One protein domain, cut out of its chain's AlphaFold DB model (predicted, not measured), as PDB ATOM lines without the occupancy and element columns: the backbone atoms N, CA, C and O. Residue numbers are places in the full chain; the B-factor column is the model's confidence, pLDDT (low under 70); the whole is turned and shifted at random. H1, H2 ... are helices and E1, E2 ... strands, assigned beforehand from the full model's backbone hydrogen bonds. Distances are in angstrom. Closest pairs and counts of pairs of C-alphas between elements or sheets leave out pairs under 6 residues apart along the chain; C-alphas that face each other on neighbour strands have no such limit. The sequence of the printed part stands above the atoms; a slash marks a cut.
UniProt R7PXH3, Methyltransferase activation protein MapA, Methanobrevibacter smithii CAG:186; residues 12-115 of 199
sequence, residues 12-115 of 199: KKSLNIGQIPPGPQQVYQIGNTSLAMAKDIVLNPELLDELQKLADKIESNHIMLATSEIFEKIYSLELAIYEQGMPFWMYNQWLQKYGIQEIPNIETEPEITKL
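Overview. This is residues 12 to 115 of the 199 residues of the protein "Methyltransferase activation protein MapA" of Methanobrevibacter smithii CAG:186 (UniProt R7PXH3). The chain makes a large, open ring with an empty middle: the short parallel strand pair E1 and E2 lies on one side, H2 and H3 make a V-shaped corner at one end, and the helical hairpin of H4 and H5 makes the other end. Residues 52 to 69, of which 52 to 59 belong to H3, stand free and span the side away from the strands, while residues 98 to 110 lead from H5 back to E2; the short H1 lies near the strand pair. The printed part has 104 residues, with five named helices and two named strands in the order H1 E1 H2 H3 H4 H5 E2, and its class is mostly helix. The whole is elongated, 53 by 34 by 23 A, and only just loose, close to extended, with a radius of gyration of the C-alphas of 18.9 A.

Along the chain. Find C-alpha 26 at (-35.472, -24.265, -38.447), where E1 begins; it runs over residues 26 to 29, and E2 is residues 111 to 114, ending at C-alpha 114 at (-44.160, -30.607, -37.632). H1 is residues 12 to 16. H2, residues 33 to 43, is 15.3 A long, and H3, residues 47 to 59, is 18.5 A. The longest helix, H4, begins at C-alpha 69 at (-37.091, -1.458, -18.460) and runs 20.2 A to residue 82; H5, residues 88 to 97, is 14.4 A long.

Arrangement. Look first at E1 and E2, parallel neighbours at 16 degrees, with N 27 and O 111 2.8 A apart and N 113 and O 27 2.9 A apart, within hydrogen-bond range. E1, the four helices H2 to H5 and E2 form a strand-helix-strand unit, two parallel neighbour strands with helices between. H1 and E2 have 1 pair of C-alphas within 8 A, those of Lys 12 and Ile 112, the closest of the two elements, at 7.9 A; H1 touches no helix. H2 and H3 only just touch, only at the corner by their link, with 3 pairs of C-alphas within 8 A; the closest are those of Ile 41 and Leu 47, 5.8 A, and H3 touches with residues 47 to 48 alone. They run opposite ways at a steep tilt of 39 degrees. H3 and H4 are apart. H4 and H5, a helical hairpin, only just touch, with 3 pairs within 8 A; H4 touches with residues 77 to 81 alone, and the closest C-alphas are those of Leu 77 and Tyr 91, 6.4 A. They run opposite ways at a shallow tilt of 17 degrees. Every O i to N i+4 pair is within hydrogen-bond range in H1, H2, H4 and H5; in H3, 8 of 9 are.

Size, cuts and confidence. The two C-alphas farthest apart are those of Leu 43 and Lys 97, 53.3 A. The printed part has no cut, and the link from H5 to E2 is long, with 13 residues. The mean pLDDT of the printed part is 91.0, and residue 60 is under 70.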
ATOM      1  N   LYS A  12     -45.334 -20.183 -40.499       90.25
ATOM      2  CA  LYS A  12     -44.951 -19.173 -41.494       90.25
ATOM      3  C   LYS A  12     -45.704 -17.871 -41.247       90.25
ATOM      4  O   LYS A  12     -45.109 -16.797 -41.260       90.25
ATOM      5  N   LYS A  13     -47.003 -17.954 -40.951       92.19
ATOM      6  CA  LYS A  13     -47.795 -16.793 -40.535       92.19
ATOM      7  C   LYS A  13     -47.264 -16.208 -39.229       92.19
ATOM      8  O   LYS A  13     -47.106 -14.997 -39.163       92.19
ATOM      9  N   SER A  14     -46.948 -17.043 -38.236       92.19
ATOM     10  CA  SER A  14     -46.366 -16.618 -36.957       92.19
ATOM     11  C   SER A  14     -45.052 -15.854 -37.132       92.19
ATOM     12  O   SER A  14     -44.865 -14.828 -36.483       92.19
ATOM     13  N   LEU A  15     -44.174 -16.299 -38.033       91.44
ATOM     14  CA  LEU A  15     -42.971 -15.553 -38.412       91.44
ATOM     15  C   LEU A  15     -43.322 -14.199 -39.045       91.44
ATOM     16  O   LEU A  15     -42.815 -13.169 -38.614       91.44
ATOM     17  N   ASN A  16     -44.235 -14.184 -40.017       89.00
ATOM     18  CA  ASN A  16     -44.605 -12.960 -40.736       89.00
ATOM     19  C   ASN A  16     -45.275 -11.900 -39.851       89.00
ATOM     20  O   ASN A  16     -45.200 -10.715 -40.165       89.00
ATOM     21  N   ILE A  17     -45.951 -12.312 -38.774       89.38
ATOM     22  CA  ILE A  17     -46.597 -11.399 -37.821       89.38
ATOM     23  C   ILE A  17     -45.728 -11.090 -36.597       89.38
ATOM     24  O   ILE A  17     -46.235 -10.450 -35.685       89.38
ATOM     25  N   GLY A  18     -44.472 -11.547 -36.538       88.62
ATOM     26  CA  GLY A  18     -43.539 -11.232 -35.446       88.62
ATOM     27  C   GLY A  18     -43.663 -12.098 -34.185       88.62
ATOM     28  O   GLY A  18     -42.974 -11.844 -33.204       88.62
ATOM     29  N   GLN A  19     -44.486 -13.154 -34.190       90.88
ATOM     30  CA  GLN A  19     -44.565 -14.099 -33.065       90.88
ATOM     31  C   GLN A  19     -43.314 -14.991 -32.969       90.88
ATOM     32  O   GLN A  19     -42.932 -15.421 -31.882       90.88
ATOM     33  N   ILE A  20     -42.690 -15.296 -34.109       91.31
ATOM     34  CA  ILE A  20     -41.371 -15.936 -34.173       91.31
ATOM     35  C   ILE A  20     -40.380 -14.843 -34.574       91.31
ATOM     36  O   ILE A  20     -40.650 -14.141 -35.551       91.31
ATOM     37  N   PRO A  21     -39.246 -14.684 -33.866       89.94
ATOM     38  CA  PRO A  21     -38.252 -13.700 -34.257       89.94
ATOM     39  C   PRO A  21     -37.699 -14.016 -35.657       89.94
ATOM     40  O   PRO A  21     -37.598 -15.189 -36.026       89.94
ATOM     41  N   PRO A  22     -37.303 -13.001 -36.435       88.88
ATOM     42  CA  PRO A  22     -36.572 -13.200 -37.683       88.88
ATOM     43  C   PRO A  22     -35.206 -13.853 -37.419       88.88
ATOM     44  O   PRO A  22     -34.514 -13.502 -36.465       88.88
ATOM     45  N   GLY A  23     -34.807 -14.797 -38.273       86.88
ATOM     46  CA  GLY A  23     -33.484 -15.434 -38.231       86.88
ATOM     47  C   GLY A  23     -33.376 -16.936 -37.913       86.88
ATOM     48  O   GLY A  23     -32.312 -17.485 -38.208       86.88
ATOM     49  N   PRO A  24     -34.373 -17.662 -37.361       90.75
ATOM     50  CA  PRO A  24     -34.218 -19.103 -37.208       90.75
ATOM     51  C   PRO A  24     -34.141 -19.768 -38.586       90.75
ATOM     52  O   PRO A  24     -34.892 -19.422 -39.492       90.75
ATOM     53  N   GLN A  25     -33.247 -20.747 -38.734       92.31
ATOM     54  CA  GLN A  25     -33.163 -21.591 -39.935       92.31
ATOM     55  C   GLN A  25     -34.171 -22.742 -39.896       92.31
ATOM     56  O   GLN A  25     -34.575 -23.255 -40.935       92.31
ATOM     57  N   GLN A  26     -34.572 -23.146 -38.691       93.56
ATOM     58  CA  GLN A  26     -35.472 -24.265 -38.447       93.56
ATOM     59  C   GLN A  26     -36.507 -23.877 -37.397       93.56
ATOM     60  O   GLN A  26     -36.181 -23.270 -36.374       93.56
ATOM     61  N   VAL A  27     -37.756 -24.265 -37.633       93.00
ATOM     62  CA  VAL A  27     -38.857 -24.105 -36.685       93.00
ATOM     63  C   VAL A  27     -39.504 -25.464 -36.453       93.00
ATOM     64  O   VAL A  27     -40.201 -25.996 -37.314       93.00
ATOM     65  N   TYR A  28     -39.315 -26.001 -35.248       93.81
ATOM     66  CA  TYR A  28     -39.972 -27.229 -34.815       93.81
ATOM     67  C   TYR A  28     -41.307 -26.919 -34.148       93.81
ATOM     68  O   TYR A  28     -41.362 -26.191 -33.152       93.81
ATOM     69  N   GLN A  29     -42.385 -27.496 -34.663       92.12
ATOM     70  CA  GLN A  29     -43.682 -27.526 -34.001       92.12
ATOM     71  C   GLN A  29     -43.819 -28.855 -33.267       92.12
ATOM     72  O   GLN A  29     -43.700 -29.921 -33.868       92.12
ATOM     73  N   ILE A  30     -44.027 -28.766 -31.958       91.06
ATOM     74  CA  ILE A  30     -44.037 -29.910 -31.039       91.06
ATOM     75  C   ILE A  30     -45.471 -30.206 -30.564       91.06
ATOM     76  O   ILE A  30     -45.759 -31.316 -30.135       91.06
ATOM     77  N   GLY A  31     -46.390 -29.244 -30.715       89.25
ATOM     78  CA  GLY A  31     -47.796 -29.383 -30.337       89.25
ATOM     79  C   GLY A  31     -48.051 -29.000 -28.881       89.25
ATOM     80  O   GLY A  31     -47.400 -28.101 -28.337       89.25
ATOM     81  N   ASN A  32     -49.013 -29.668 -28.253       88.88
ATOM     82  CA  ASN A  32     -49.349 -29.450 -26.851       88.88
ATOM     83  C   ASN A  32     -48.460 -30.290 -25.910       88.88
ATOM     84  O   ASN A  32     -48.749 -31.447 -25.604       88.88
ATOM     85  N   THR A  33     -47.378 -29.686 -25.416       89.25
ATOM     86  CA  THR A  33     -46.430 -30.353 -24.512       89.25
ATOM     87  C   THR A  33     -46.982 -30.587 -23.109       89.25
ATOM     88  O   THR A  33     -46.536 -31.525 -22.457       89.25
ATOM     89  N   SER A  34     -47.944 -29.786 -22.630       88.31
ATOM     90  CA  SER A  34     -48.552 -30.033 -21.315       88.31
ATOM     91  C   SER A  34     -49.440 -31.274 -21.345       88.31
ATOM     92  O   SER A  34     -49.383 -32.078 -20.421       88.31
ATOM     93  N   LEU A  35     -50.181 -31.485 -22.438       86.44
ATOM     94  CA  LEU A  35     -50.954 -32.709 -22.651       86.44
ATOM     95  C   LEU A  35     -50.046 -33.939 -22.786       86.44
ATOM     96  O   LEU A  35     -50.319 -34.971 -22.176       86.44
ATOM     97  N   ALA A  36     -48.954 -33.824 -23.550       87.44
ATOM     98  CA  ALA A  36     -47.972 -34.900 -23.681       87.44
ATOM     99  C   ALA A  36     -47.368 -35.279 -22.316       87.44
ATOM    100  O   ALA A  36     -47.382 -36.450 -21.948       87.44
ATOM    101  N   MET A  37     -46.944 -34.282 -21.532       91.44
ATOM    102  CA  MET A  37     -46.418 -34.485 -20.181       91.44
ATOM    103  C   MET A  37     -47.459 -35.113 -19.244       91.44
ATOM    104  O   MET A  37     -47.129 -36.028 -18.498       91.44
ATOM    105  N   ALA A  38     -48.721 -34.671 -19.293       89.88
ATOM    106  CA  ALA A  38     -49.789 -35.239 -18.471       89.88
ATOM    107  C   ALA A  38     -50.000 -36.734 -18.757       89.88
ATOM    108  O   ALA A  38     -50.103 -37.533 -17.827       89.88
ATOM    109  N   LYS A  39     -50.000 -37.131 -20.037       88.44
ATOM    110  CA  LYS A  39     -50.053 -38.544 -20.436       88.44
ATOM    111  C   LYS A  39     -48.857 -39.323 -19.877       88.44
ATOM    112  O   LYS A  39     -49.042 -40.408 -19.334       88.44
ATOM    113  N   ASP A  40     -47.652 -38.774 -19.995       91.81
ATOM    114  CA  ASP A  40     -46.433 -39.443 -19.535       91.81
ATOM    115  C   ASP A  40     -46.425 -39.634 -18.005       91.81
ATOM    116  O   ASP A  40     -46.037 -40.699 -17.536       91.81
ATOM    117  N   ILE A  41     -46.949 -38.671 -17.235       95.25
ATOM    118  CA  ILE A  41     -47.135 -38.798 -15.776       95.25
ATOM    119  C   ILE A  41     -48.151 -39.898 -15.435       95.25
ATOM    120  O   ILE A  41     -47.928 -40.674 -14.512       95.25
ATOM    121  N   VAL A  42     -49.262 -40.001 -16.173       91.50
ATOM    122  CA  VAL A  42     -50.261 -41.064 -15.943       91.50
ATOM    123  C   VAL A  42     -49.666 -42.452 -16.200       91.50
ATOM    124  O   VAL A  42     -49.957 -43.393 -15.463       91.50
ATOM    125  N   LEU A  43     -48.826 -42.585 -17.229       91.94
ATOM    126  CA  LEU A  43     -48.158 -43.846 -17.566       91.94
ATOM    127  C   LEU A  43     -46.983 -44.164 -16.631       91.94
ATOM    128  O   LEU A  43     -46.675 -45.338 -16.426       91.94
ATOM    129  N   ASN A  44     -46.335 -43.142 -16.072       96.19
ATOM    130  CA  ASN A  44     -45.226 -43.273 -15.137       96.19
ATOM    131  C   ASN A  44     -45.327 -42.230 -14.003       96.19
ATOM    132  O   ASN A  44     -44.719 -41.161 -14.102       96.19
ATOM    133  N   PRO A  45     -46.044 -42.532 -12.905       95.00
ATOM    134  CA  PRO A  45     -46.241 -41.582 -11.810       95.00
ATOM    135  C   PRO A  45     -44.948 -41.106 -11.131       95.00
ATOM    136  O   PRO A  45     -44.906 -39.982 -10.637       95.00
ATOM    137  N   GLU A  46     -43.877 -41.911 -11.146       94.81
ATOM    138  CA  GLU A  46     -42.567 -41.536 -10.580       94.81
ATOM    139  C   GLU A  46     -41.913 -40.361 -11.331       94.81
ATOM    140  O   GLU A  46     -41.097 -39.635 -10.762       94.81
ATOM    141  N   LEU A  47     -42.318 -40.105 -12.585       95.62
ATOM    142  CA  LEU A  47     -41.872 -38.945 -13.364       95.62
ATOM    143  C   LEU A  47     -42.189 -37.621 -12.653       95.62
ATOM    144  O   LEU A  47     -41.465 -36.642 -12.824       95.62
ATOM    145  N   LEU A  48     -43.248 -37.578 -11.837       94.75
ATOM    146  CA  LEU A  48     -43.634 -36.372 -11.110       94.75
ATOM    147  C   LEU A  48     -42.521 -35.891 -10.164       94.75
ATOM    148  O   LEU A  48     -42.246 -34.693 -10.110       94.75
ATOM    149  N   ASP A  49     -41.824 -36.811  -9.493       94.88
ATOM    150  CA  ASP A  49     -40.709 -36.474  -8.599       94.88
ATOM    151  C   ASP A  49     -39.515 -35.897  -9.369       94.88
ATOM    152  O   ASP A  49     -38.790 -35.026  -8.878       94.88
ATOM    153  N   GLU A  50     -39.277 -36.380 -10.591       95.06
ATOM    154  CA  GLU A  50     -38.238 -35.842 -11.470       95.06
ATOM    155  C   GLU A  50     -38.595 -34.441 -11.968       95.06
ATOM    156  O   GLU A  50     -37.743 -33.545 -11.956       95.06
ATOM    157  N   LEU A  51     -39.856 -34.237 -12.355       94.69
ATOM    158  CA  LEU A  51     -40.375 -32.940 -12.782       94.69
ATOM    159  C   LEU A  51     -40.323 -31.916 -11.646       94.69
ATOM    160  O   LEU A  51     -39.926 -30.779 -11.892       94.69
ATOM    161  N   GLN A  52     -40.623 -32.317 -10.407       94.25
ATOM    162  CA  GLN A  52     -40.498 -31.435  -9.246       94.25
ATOM    163  C   GLN A  52     -39.040 -31.004  -9.027       94.25
ATOM    164  O   GLN A  52     -38.751 -29.815  -8.933       94.25
ATOM    165  N   LYS A  53     -38.087 -31.945  -9.072       93.81
ATOM    166  CA  LYS A  53     -36.649 -31.622  -8.970       93.81
ATOM    167  C   LYS A  53     -36.169 -30.691 -10.086       93.81
ATOM    168  O   LYS A  53     -35.202 -29.951  -9.893       93.81
ATOM    169  N   LEU A  54     -36.763 -30.774 -11.277       92.12
ATOM    170  CA  LEU A  54     -36.478 -29.853 -12.374       92.12
ATOM    171  C   LEU A  54     -37.077 -28.468 -12.099       92.12
ATOM    172  O   LEU A  54     -36.377 -27.471 -12.278       92.12
ATOM    173  N   ALA A  55     -38.326 -28.407 -11.636       91.06
ATOM    174  CA  ALA A  55     -39.009 -27.165 -11.287       91.06
ATOM    175  C   ALA A  55     -38.236 -26.376 -10.219       91.06
ATOM    176  O   ALA A  55     -37.930 -25.203 -10.443       91.06
ATOM    177  N   ASP A  56     -37.792 -27.041  -9.147       90.12
ATOM    178  CA  ASP A  56     -37.016 -26.425  -8.059       90.12
ATOM    179  C   ASP A  56     -35.720 -25.761  -8.571       90.12
ATOM    180  O   ASP A  56     -35.283 -24.714  -8.087       90.12
ATOM    181  N   LYS A  57     -35.090 -26.338  -9.604       88.38
ATOM    182  CA  LYS A  57     -33.887 -25.767 -10.238       88.38
ATOM    183  C   LYS A  57     -34.207 -24.556 -11.111       88.38
ATOM    184  O   LYS A  57     -33.383 -23.642 -11.205       88.38
ATOM    185  N   ILE A  58     -35.364 -24.543 -11.769       87.00
ATOM    186  CA  ILE A  58     -35.789 -23.431 -12.630       87.00
ATOM    187  C   ILE A  58     -36.181 -22.225 -11.774       87.00
ATOM    188  O   ILE A  58     -35.794 -21.108 -12.109       87.00
ATOM    189  N   GLU A  59     -36.877 -22.441 -10.655       73.81
ATOM    190  CA  GLU A  59     -37.334 -21.366  -9.766       73.81
ATOM    191  C   GLU A  59     -36.170 -20.495  -9.266       73.81
ATOM    192  O   GLU A  59     -36.271 -19.268  -9.257       73.81
ATOM    193  N   SER A  60     -35.012 -21.098  -8.979       65.62
ATOM    194  CA  SER A  60     -33.802 -20.355  -8.590       65.62
ATOM    195  C   SER A  60     -33.206 -19.451  -9.686       65.62
ATOM    196  O   SER A  60     -32.360 -18.614  -9.383       65.62
ATOM    197  N   ASN A  61     -33.641 -19.597 -10.943       72.81
ATOM    198  CA  ASN A  61     -33.090 -18.915 -12.121       72.81
ATOM    199  C   ASN A  61     -34.146 -18.122 -12.911       72.81
ATOM    200  O   ASN A  61     -33.922 -17.780 -14.075       72.81
ATOM    201  N   HIS A  62     -35.313 -17.853 -12.320       78.25
ATOM    202  CA  HIS A  62     -36.375 -17.142 -13.023       78.25
ATOM    203  C   HIS A  62     -35.960 -15.697 -13.350       78.25
ATOM    204  O   HIS A  62     -35.386 -14.983 -12.528       78.25
ATOM    205  N   ILE A  63     -36.272 -15.245 -14.566       79.50
ATOM    206  CA  ILE A  63     -36.049 -13.863 -15.003       79.50
ATOM    207  C   ILE A  63     -37.391 -13.137 -14.960       79.50
ATOM    208  O   ILE A  63     -38.312 -13.472 -15.707       79.50
ATOM    209  N   MET A  64     -37.506 -12.123 -14.103       82.31
ATOM    210  CA  MET A  64     -38.709 -11.297 -14.031       82.31
ATOM    211  C   MET A  64     -38.687 -10.225 -15.126       82.31
ATOM    212  O   MET A  64     -37.998  -9.211 -15.022       82.31
ATOM    213  N   LEU A  65     -39.471 -10.431 -16.186       86.31
ATOM    214  CA  LEU A  65     -39.605  -9.449 -17.269       86.31
ATOM    215  C   LEU A  65     -40.385  -8.197 -16.845       86.31
ATOM    216  O   LEU A  65     -40.130  -7.122 -17.372       86.31
ATOM    217  N   ALA A  66     -41.284  -8.311 -15.862       80.50
ATOM    218  CA  ALA A  66     -42.109  -7.197 -15.386       80.50
ATOM    219  C   ALA A  66     -41.296  -6.028 -14.799       80.50
ATOM    220  O   ALA A  66     -41.762  -4.896 -14.805       80.50
ATOM    221  N   THR A  67     -40.081  -6.288 -14.309       84.69
ATOM    222  CA  THR A  67     -39.168  -5.264 -13.775       84.69
ATOM    223  C   THR A  67     -38.120  -4.814 -14.793       84.69
ATOM    224  O   THR A  67     -37.239  -4.025 -14.463       84.69
ATOM    225  N   SER A  68     -38.152  -5.349 -16.016       91.94
ATOM    226  CA  SER A  68     -37.181  -5.021 -17.054       91.94
ATOM    227  C   SER A  68     -37.620  -3.776 -17.819       91.94
ATOM    228  O   SER A  68     -38.564  -3.825 -18.605       91.94
ATOM    229  N   GLU A  69     -36.874  -2.678 -17.668       92.50
ATOM    230  CA  GLU A  69     -37.091  -1.458 -18.460       92.50
ATOM    231  C   GLU A  69     -36.988  -1.716 -19.972       92.50
ATOM    232  O   GLU A  69     -37.633  -1.044 -20.775       92.50
ATOM    233  N   ILE A  70     -36.150  -2.675 -20.382       93.44
ATOM    234  CA  ILE A  70     -36.025  -3.067 -21.791       93.44
ATOM    235  C   ILE A  70     -37.327  -3.716 -22.252       93.44
ATOM    236  O   ILE A  70     -37.844  -3.361 -23.308       93.44
ATOM    237  N   PHE A  71     -37.869  -4.641 -21.458       93.75
ATOM    238  CA  PHE A  71     -39.123  -5.308 -21.789       93.75
ATOM    239  C   PHE A  71     -40.283  -4.312 -21.850       93.75
ATOM    240  O   PHE A  71     -41.036  -4.343 -22.814       93.75
ATOM    241  N   GLU A  72     -40.384  -3.385 -20.894       93.38
ATOM    242  CA  GLU A  72     -41.408  -2.331 -20.892       93.38
ATOM    243  C   GLU A  72     -41.361  -1.483 -22.175       93.38
ATOM    244  O   GLU A  72     -42.391  -1.259 -22.821       93.38
ATOM    245  N   LYS A  73     -40.157  -1.057 -22.583       94.94
ATOM    246  CA  LYS A  73     -39.948  -0.289 -23.821       94.94
ATOM    247  C   LYS A  73     -40.371  -1.083 -25.053       94.94
ATOM    248  O   LYS A  73     -41.106  -0.544 -25.875       94.94
ATOM    249  N   ILE A  74     -39.936  -2.339 -25.177       94.44
ATOM    250  CA  ILE A  74     -40.296  -3.201 -26.313       94.44
ATOM    251  C   ILE A  74     -41.803  -3.455 -26.336       94.44
ATOM    252  O   ILE A  74     -42.444  -3.207 -27.349       94.44
ATOM    253  N   TYR A  75     -42.392  -3.856 -25.211       93.56
ATOM    254  CA  TYR A  75     -43.819  -4.152 -25.107       93.56
ATOM    255  C   TYR A  75     -44.696  -2.947 -25.474       93.56
ATOM    256  O   TYR A  75     -45.683  -3.086 -26.193       93.56
ATOM    257  N   SER A  76     -44.297  -1.742 -25.059       94.62
ATOM    258  CA  SER A  76     -44.990  -0.508 -25.450       94.62
ATOM    259  C   SER A  76     -44.946  -0.268 -26.963       94.62
ATOM    260  O   SER A  76     -45.926   0.201 -27.543       94.62
ATOM    261  N   LEU A  77     -43.825  -0.591 -27.616       95.19
ATOM    262  CA  LEU A  77     -43.704  -0.483 -29.069       95.19
ATOM    263  C   LEU A  77     -44.534  -1.552 -29.801       95.19
ATOM    264  O   LEU A  77     -45.145  -1.234 -30.822       95.19
ATOM    265  N   GLU A  78     -44.604  -2.779 -29.274       93.94
ATOM    266  CA  GLU A  78     -45.465  -3.846 -29.808       93.94
ATOM    267  C   GLU A  78     -46.935  -3.398 -29.819       93.94
ATOM    268  O   GLU A  78     -47.585  -3.410 -30.866       93.94
ATOM    269  N   LEU A  79     -47.446  -2.899 -28.686       94.75
ATOM    270  CA  LEU A  79     -48.811  -2.363 -28.601       94.75
ATOM    271  C   LEU A  79     -49.039  -1.220 -29.597       94.75
ATOM    272  O   LEU A  79     -50.087  -1.146 -30.241       94.75
ATOM    273  N   ALA A  80     -48.053  -0.340 -29.770       95.94
ATOM    274  CA  ALA A  80     -48.173   0.765 -30.707       95.94
ATOM    275  C   ALA A  80     -48.311   0.291 -32.166       95.94
ATOM    276  O   ALA A  80     -49.112   0.861 -32.909       95.94
ATOM    277  N   ILE A  81     -47.584  -0.752 -32.584       94.12
ATOM    278  CA  ILE A  81     -47.755  -1.356 -33.914       94.12
ATOM    279  C   ILE A  81     -49.133  -2.008 -34.034       94.12
ATOM    280  O   ILE A  81     -49.886  -1.678 -34.954       94.12
ATOM    281  N   TYR A  82     -49.461  -2.936 -33.133       91.69
ATOM    282  CA  TYR A  82     -50.592  -3.845 -33.340       91.69
ATOM    283  C   TYR A  82     -51.946  -3.242 -32.971       91.69
ATOM    284  O   TYR A  82     -52.947  -3.600 -33.590       91.69
ATOM    285  N   GLU A  83     -51.997  -2.319 -32.012       94.44
ATOM    286  CA  GLU A  83     -53.254  -1.713 -31.558       94.44
ATOM    287  C   GLU A  83     -53.452  -0.286 -32.069       94.44
ATOM    288  O   GLU A  83     -54.586   0.139 -32.274       94.44
ATOM    289  N   GLN A  84     -52.363   0.460 -32.290       94.50
ATOM    290  CA  GLN A  84     -52.425   1.885 -32.649       94.50
ATOM    291  C   GLN A  84     -51.998   2.176 -34.096       94.50
ATOM    292  O   GLN A  84     -52.072   3.320 -34.542       94.50
ATOM    293  N   GLY A  85     -51.567   1.158 -34.850       94.12
ATOM    294  CA  GLY A  85     -51.201   1.299 -36.259       94.12
ATOM    295  C   GLY A  85     -49.898   2.068 -36.496       94.12
ATOM    296  O   GLY A  85     -49.724   2.667 -37.561       94.12
ATOM    297  N   MET A  86     -48.978   2.077 -35.524       96.06
ATOM    298  CA  MET A  86     -47.635   2.623 -35.715       96.06
ATOM    299  C   MET A  86     -46.950   1.909 -36.894       96.06
ATOM    300  O   MET A  86     -46.927   0.679 -36.945       96.06
ATOM    301  N   PRO A  87     -46.351   2.642 -37.846       95.44
ATOM    302  CA  PRO A  87     -45.632   2.014 -38.943       95.44
ATOM    303  C   PRO A  87     -44.280   1.447 -38.481       95.44
ATOM    304  O   PRO A  87     -43.581   2.049 -37.667       95.44
ATOM    305  N   PHE A  88     -43.859   0.328 -39.075       91.94
ATOM    306  CA  PHE A  88     -42.658  -0.416 -38.665       91.94
ATOM    307  C   PHE A  88     -41.350   0.399 -38.706       91.94
ATOM    308  O   PHE A  88     -40.485   0.242 -37.850       91.94
ATOM    309  N   TRP A  89     -41.202   1.334 -39.650       94.69
ATOM    310  CA  TRP A  89     -40.019   2.208 -39.696       94.69
ATOM    311  C   TRP A  89     -39.879   3.071 -38.432       94.69
ATOM    312  O   TRP A  89     -38.765   3.365 -38.008       94.69
ATOM    313  N   MET A  90     -40.999   3.467 -37.818       96.75
ATOM    314  CA  MET A  90     -41.002   4.260 -36.589       96.75
ATOM    315  C   MET A  90     -40.607   3.398 -35.390       96.75
ATOM    316  O   MET A  90     -39.890   3.871 -34.512       96.75
ATOM    317  N   TYR A  91     -41.006   2.125 -35.383       95.31
ATOM    318  CA  TYR A  91     -40.559   1.152 -34.389       95.31
ATOM    319  C   TYR A  91     -39.028   1.026 -34.392       95.31
ATOM    320  O   TYR A  91     -38.400   1.230 -33.355       95.31
ATOM    321  N   ASN A  92     -38.407   0.820 -35.561       95.38
ATOM    322  CA  ASN A  92     -36.942   0.757 -35.673       95.38
ATOM    323  C   ASN A  92     -36.252   2.068 -35.250       95.38
ATOM    324  O   ASN A  92     -35.214   2.026 -34.591       95.38
ATOM    325  N   GLN A  93     -36.836   3.237 -35.542       96.88
ATOM    326  CA  GLN A  93     -36.313   4.517 -35.035       96.88
ATOM    327  C   GLN A  93     -36.324   4.591 -33.501       96.88
ATOM    328  O   GLN A  93     -35.372   5.091 -32.898       96.88
ATOM    329  N   TRP A  94     -37.385   4.095 -32.858       97.31
ATOM    330  CA  TRP A  94     -37.447   4.033 -31.399       97.31
ATOM    331  C   TRP A  94     -36.448   3.036 -30.819       97.31
ATOM    332  O   TRP A  94     -35.785   3.376 -29.841       97.31
ATOM    333  N   LEU A  95     -36.271   1.866 -31.443       96.62
ATOM    334  CA  LEU A  95     -35.231   0.914 -31.046       96.62
ATOM    335  C   LEU A  95     -33.844   1.564 -31.050       96.62
ATOM    336  O   LEU A  95     -33.163   1.542 -30.025       96.62
ATOM    337  N   GLN A  96     -33.467   2.236 -32.142       96.12
ATOM    338  CA  GLN A  96     -32.194   2.961 -32.225       96.12
ATOM    339  C   GLN A  96     -32.054   4.011 -31.116       96.12
ATOM    340  O   GLN A  96     -31.005   4.111 -30.480       96.12
ATOM    341  N   LYS A  97     -33.117   4.781 -30.844       96.69
ATOM    342  CA  LYS A  97     -33.128   5.796 -29.780       96.69
ATOM    343  C   LYS A  97     -32.966   5.185 -28.387       96.69
ATOM    344  O   LYS A  97     -32.370   5.814 -27.515       96.69
ATOM    345  N   TYR A  98     -33.477   3.977 -28.179       96.56
ATOM    346  CA  TYR A  98     -33.271   3.206 -26.955       96.56
ATOM    347  C   TYR A  98     -31.910   2.498 -26.903       96.56
ATOM    348  O   TYR A  98     -31.595   1.894 -25.881       96.56
ATOM    349  N   GLY A  99     -31.093   2.583 -27.959       96.00
ATOM    350  CA  GLY A  99     -29.819   1.871 -28.063       96.00
ATOM    351  C   GLY A  99     -29.983   0.367 -28.298       96.00
ATOM    352  O   GLY A  99     -29.088  -0.404 -27.961       96.00
ATOM    353  N   ILE A 100     -31.128  -0.054 -28.841       95.56
ATOM    354  CA  ILE A 100     -31.471  -1.445 -29.142       95.56
ATOM    355  C   ILE A 100     -31.276  -1.687 -30.643       95.56
ATOM    356  O   ILE A 100     -31.563  -0.819 -31.469       95.56
ATOM    357  N   GLN A 101     -30.776  -2.873 -30.991       93.12
ATOM    358  CA  GLN A 101     -30.647  -3.305 -32.381       93.12
ATOM    359  C   GLN A 101     -32.013  -3.279 -33.077       93.12
ATOM    360  O   GLN A 101     -32.996  -3.762 -32.523       93.12
ATOM    361  N   GLU A 102     -32.053  -2.768 -34.307       93.62
ATOM    362  CA  GLU A 102     -33.223  -2.890 -35.177       93.62
ATOM    363  C   GLU A 102     -33.637  -4.344 -35.401       93.62
ATOM    364  O   GLU A 102     -32.802  -5.256 -35.426       93.62
ATOM    365  N   ILE A 103     -34.933  -4.546 -35.642       90.69
ATOM    366  CA  ILE A 103     -35.441  -5.857 -36.030       90.69
ATOM    367  C   ILE A 103     -34.860  -6.214 -37.405       90.69
ATOM    368  O   ILE A 103     -35.061  -5.459 -38.362       90.69
ATOM    369  N   PRO A 104     -34.124  -7.335 -37.526       89.25
ATOM    370  CA  PRO A 104     -33.541  -7.718 -38.798       89.25
ATOM    371  C   PRO A 104     -34.631  -8.172 -39.773       89.25
ATOM    372  O   PRO A 104     -35.699  -8.645 -39.380       89.25
ATOM    373  N   ASN A 105     -34.344  -8.051 -41.068       87.12
ATOM    374  CA  ASN A 105     -35.224  -8.585 -42.099       87.12
ATOM    375  C   ASN A 105     -35.236 -10.118 -42.053       87.12
ATOM    376  O   ASN A 105     -34.257 -10.759 -41.672       87.12
ATOM    377  N   ILE A 106     -36.338 -10.717 -42.500       85.19
ATOM    378  CA  ILE A 106     -36.397 -12.159 -42.737       85.19
ATOM    379  C   ILE A 106     -35.586 -12.447 -44.008       85.19
ATOM    380  O   ILE A 106     -36.063 -12.214 -45.116       85.19
ATOM    381  N   GLU A 107     -34.344 -12.905 -43.848       80.50
ATOM    382  CA  GLU A 107     -33.445 -13.191 -44.977       80.50
ATOM    383  C   GLU A 107     -33.718 -14.556 -45.621       80.50
ATOM    384  O   GLU A 107     -33.580 -14.719 -46.833       80.50
ATOM    385  N   THR A 108     -34.130 -15.539 -44.817       80.88
ATOM    386  CA  THR A 108     -34.400 -16.910 -45.262       80.88
ATOM    387  C   THR A 108     -35.702 -17.417 -44.669       80.88
ATOM    388  O   THR A 108     -35.948 -17.241 -43.474       80.88
ATOM    389  N   GLU A 109     -36.516 -18.095 -45.480       84.25
ATOM    390  CA  GLU A 109     -37.649 -18.849 -44.945       84.25
ATOM    391  C   GLU A 109     -37.122 -20.063 -44.158       84.25
ATOM    392  O   GLU A 109     -36.348 -20.844 -44.719       84.25
ATOM    393  N   PRO A 110     -37.504 -20.234 -42.879       91.19
ATOM    394  CA  PRO A 110     -37.083 -21.389 -42.101       91.19
ATOM    395  C   PRO A 110     -37.678 -22.680 -42.652       91.19
ATOM    396  O   PRO A 110     -38.822 -22.716 -43.113       91.19
ATOM    397  N   GLU A 111     -36.945 -23.776 -42.484       94.62
ATOM    398  CA  GLU A 111     -37.514 -25.110 -42.602       94.62
ATOM    399  C   GLU A 111     -38.494 -25.344 -41.442       94.62
ATOM    400  O   GLU A 111     -38.125 -25.281 -40.266       94.62
ATOM    401  N   ILE A 112     -39.763 -25.591 -41.766       92.38
ATOM    402  CA  ILE A 112     -40.807 -25.847 -40.771       92.38
ATOM    403  C   ILE A 112     -41.000 -27.355 -40.638       92.38
ATOM    404  O   ILE A 112     -41.470 -28.016 -41.565       92.38
ATOM    405  N   THR A 113     -40.706 -27.890 -39.455       94.31
ATOM    406  CA  THR A 113     -40.895 -29.307 -39.135       94.31
ATOM    407  C   THR A 113     -42.028 -29.473 -38.130       94.31
ATOM    408  O   THR A 113     -41.919 -29.063 -36.973       94.31
ATOM    409  N   LYS A 114     -43.117 -30.124 -38.548       91.69
ATOM    410  CA  LYS A 114     -44.160 -30.607 -37.632       91.69
ATOM    411  C   LYS A 114     -43.800 -32.017 -37.176       91.69
ATOM    412  O   LYS A 114     -43.711 -32.911 -38.010       91.69
ATOM    413  N   LEU A 115     -43.600 -32.213 -35.871       91.06
ATOM    414  CA  LEU A 115     -43.268 -33.538 -35.329       91.06
ATOM    415  C   LEU A 115     -44.432 -34.530 -35.433       91.06
ATOM    416  O   LEU A 115     -44.203 -35.720 -35.631       91.06
TER     417      LEU A 115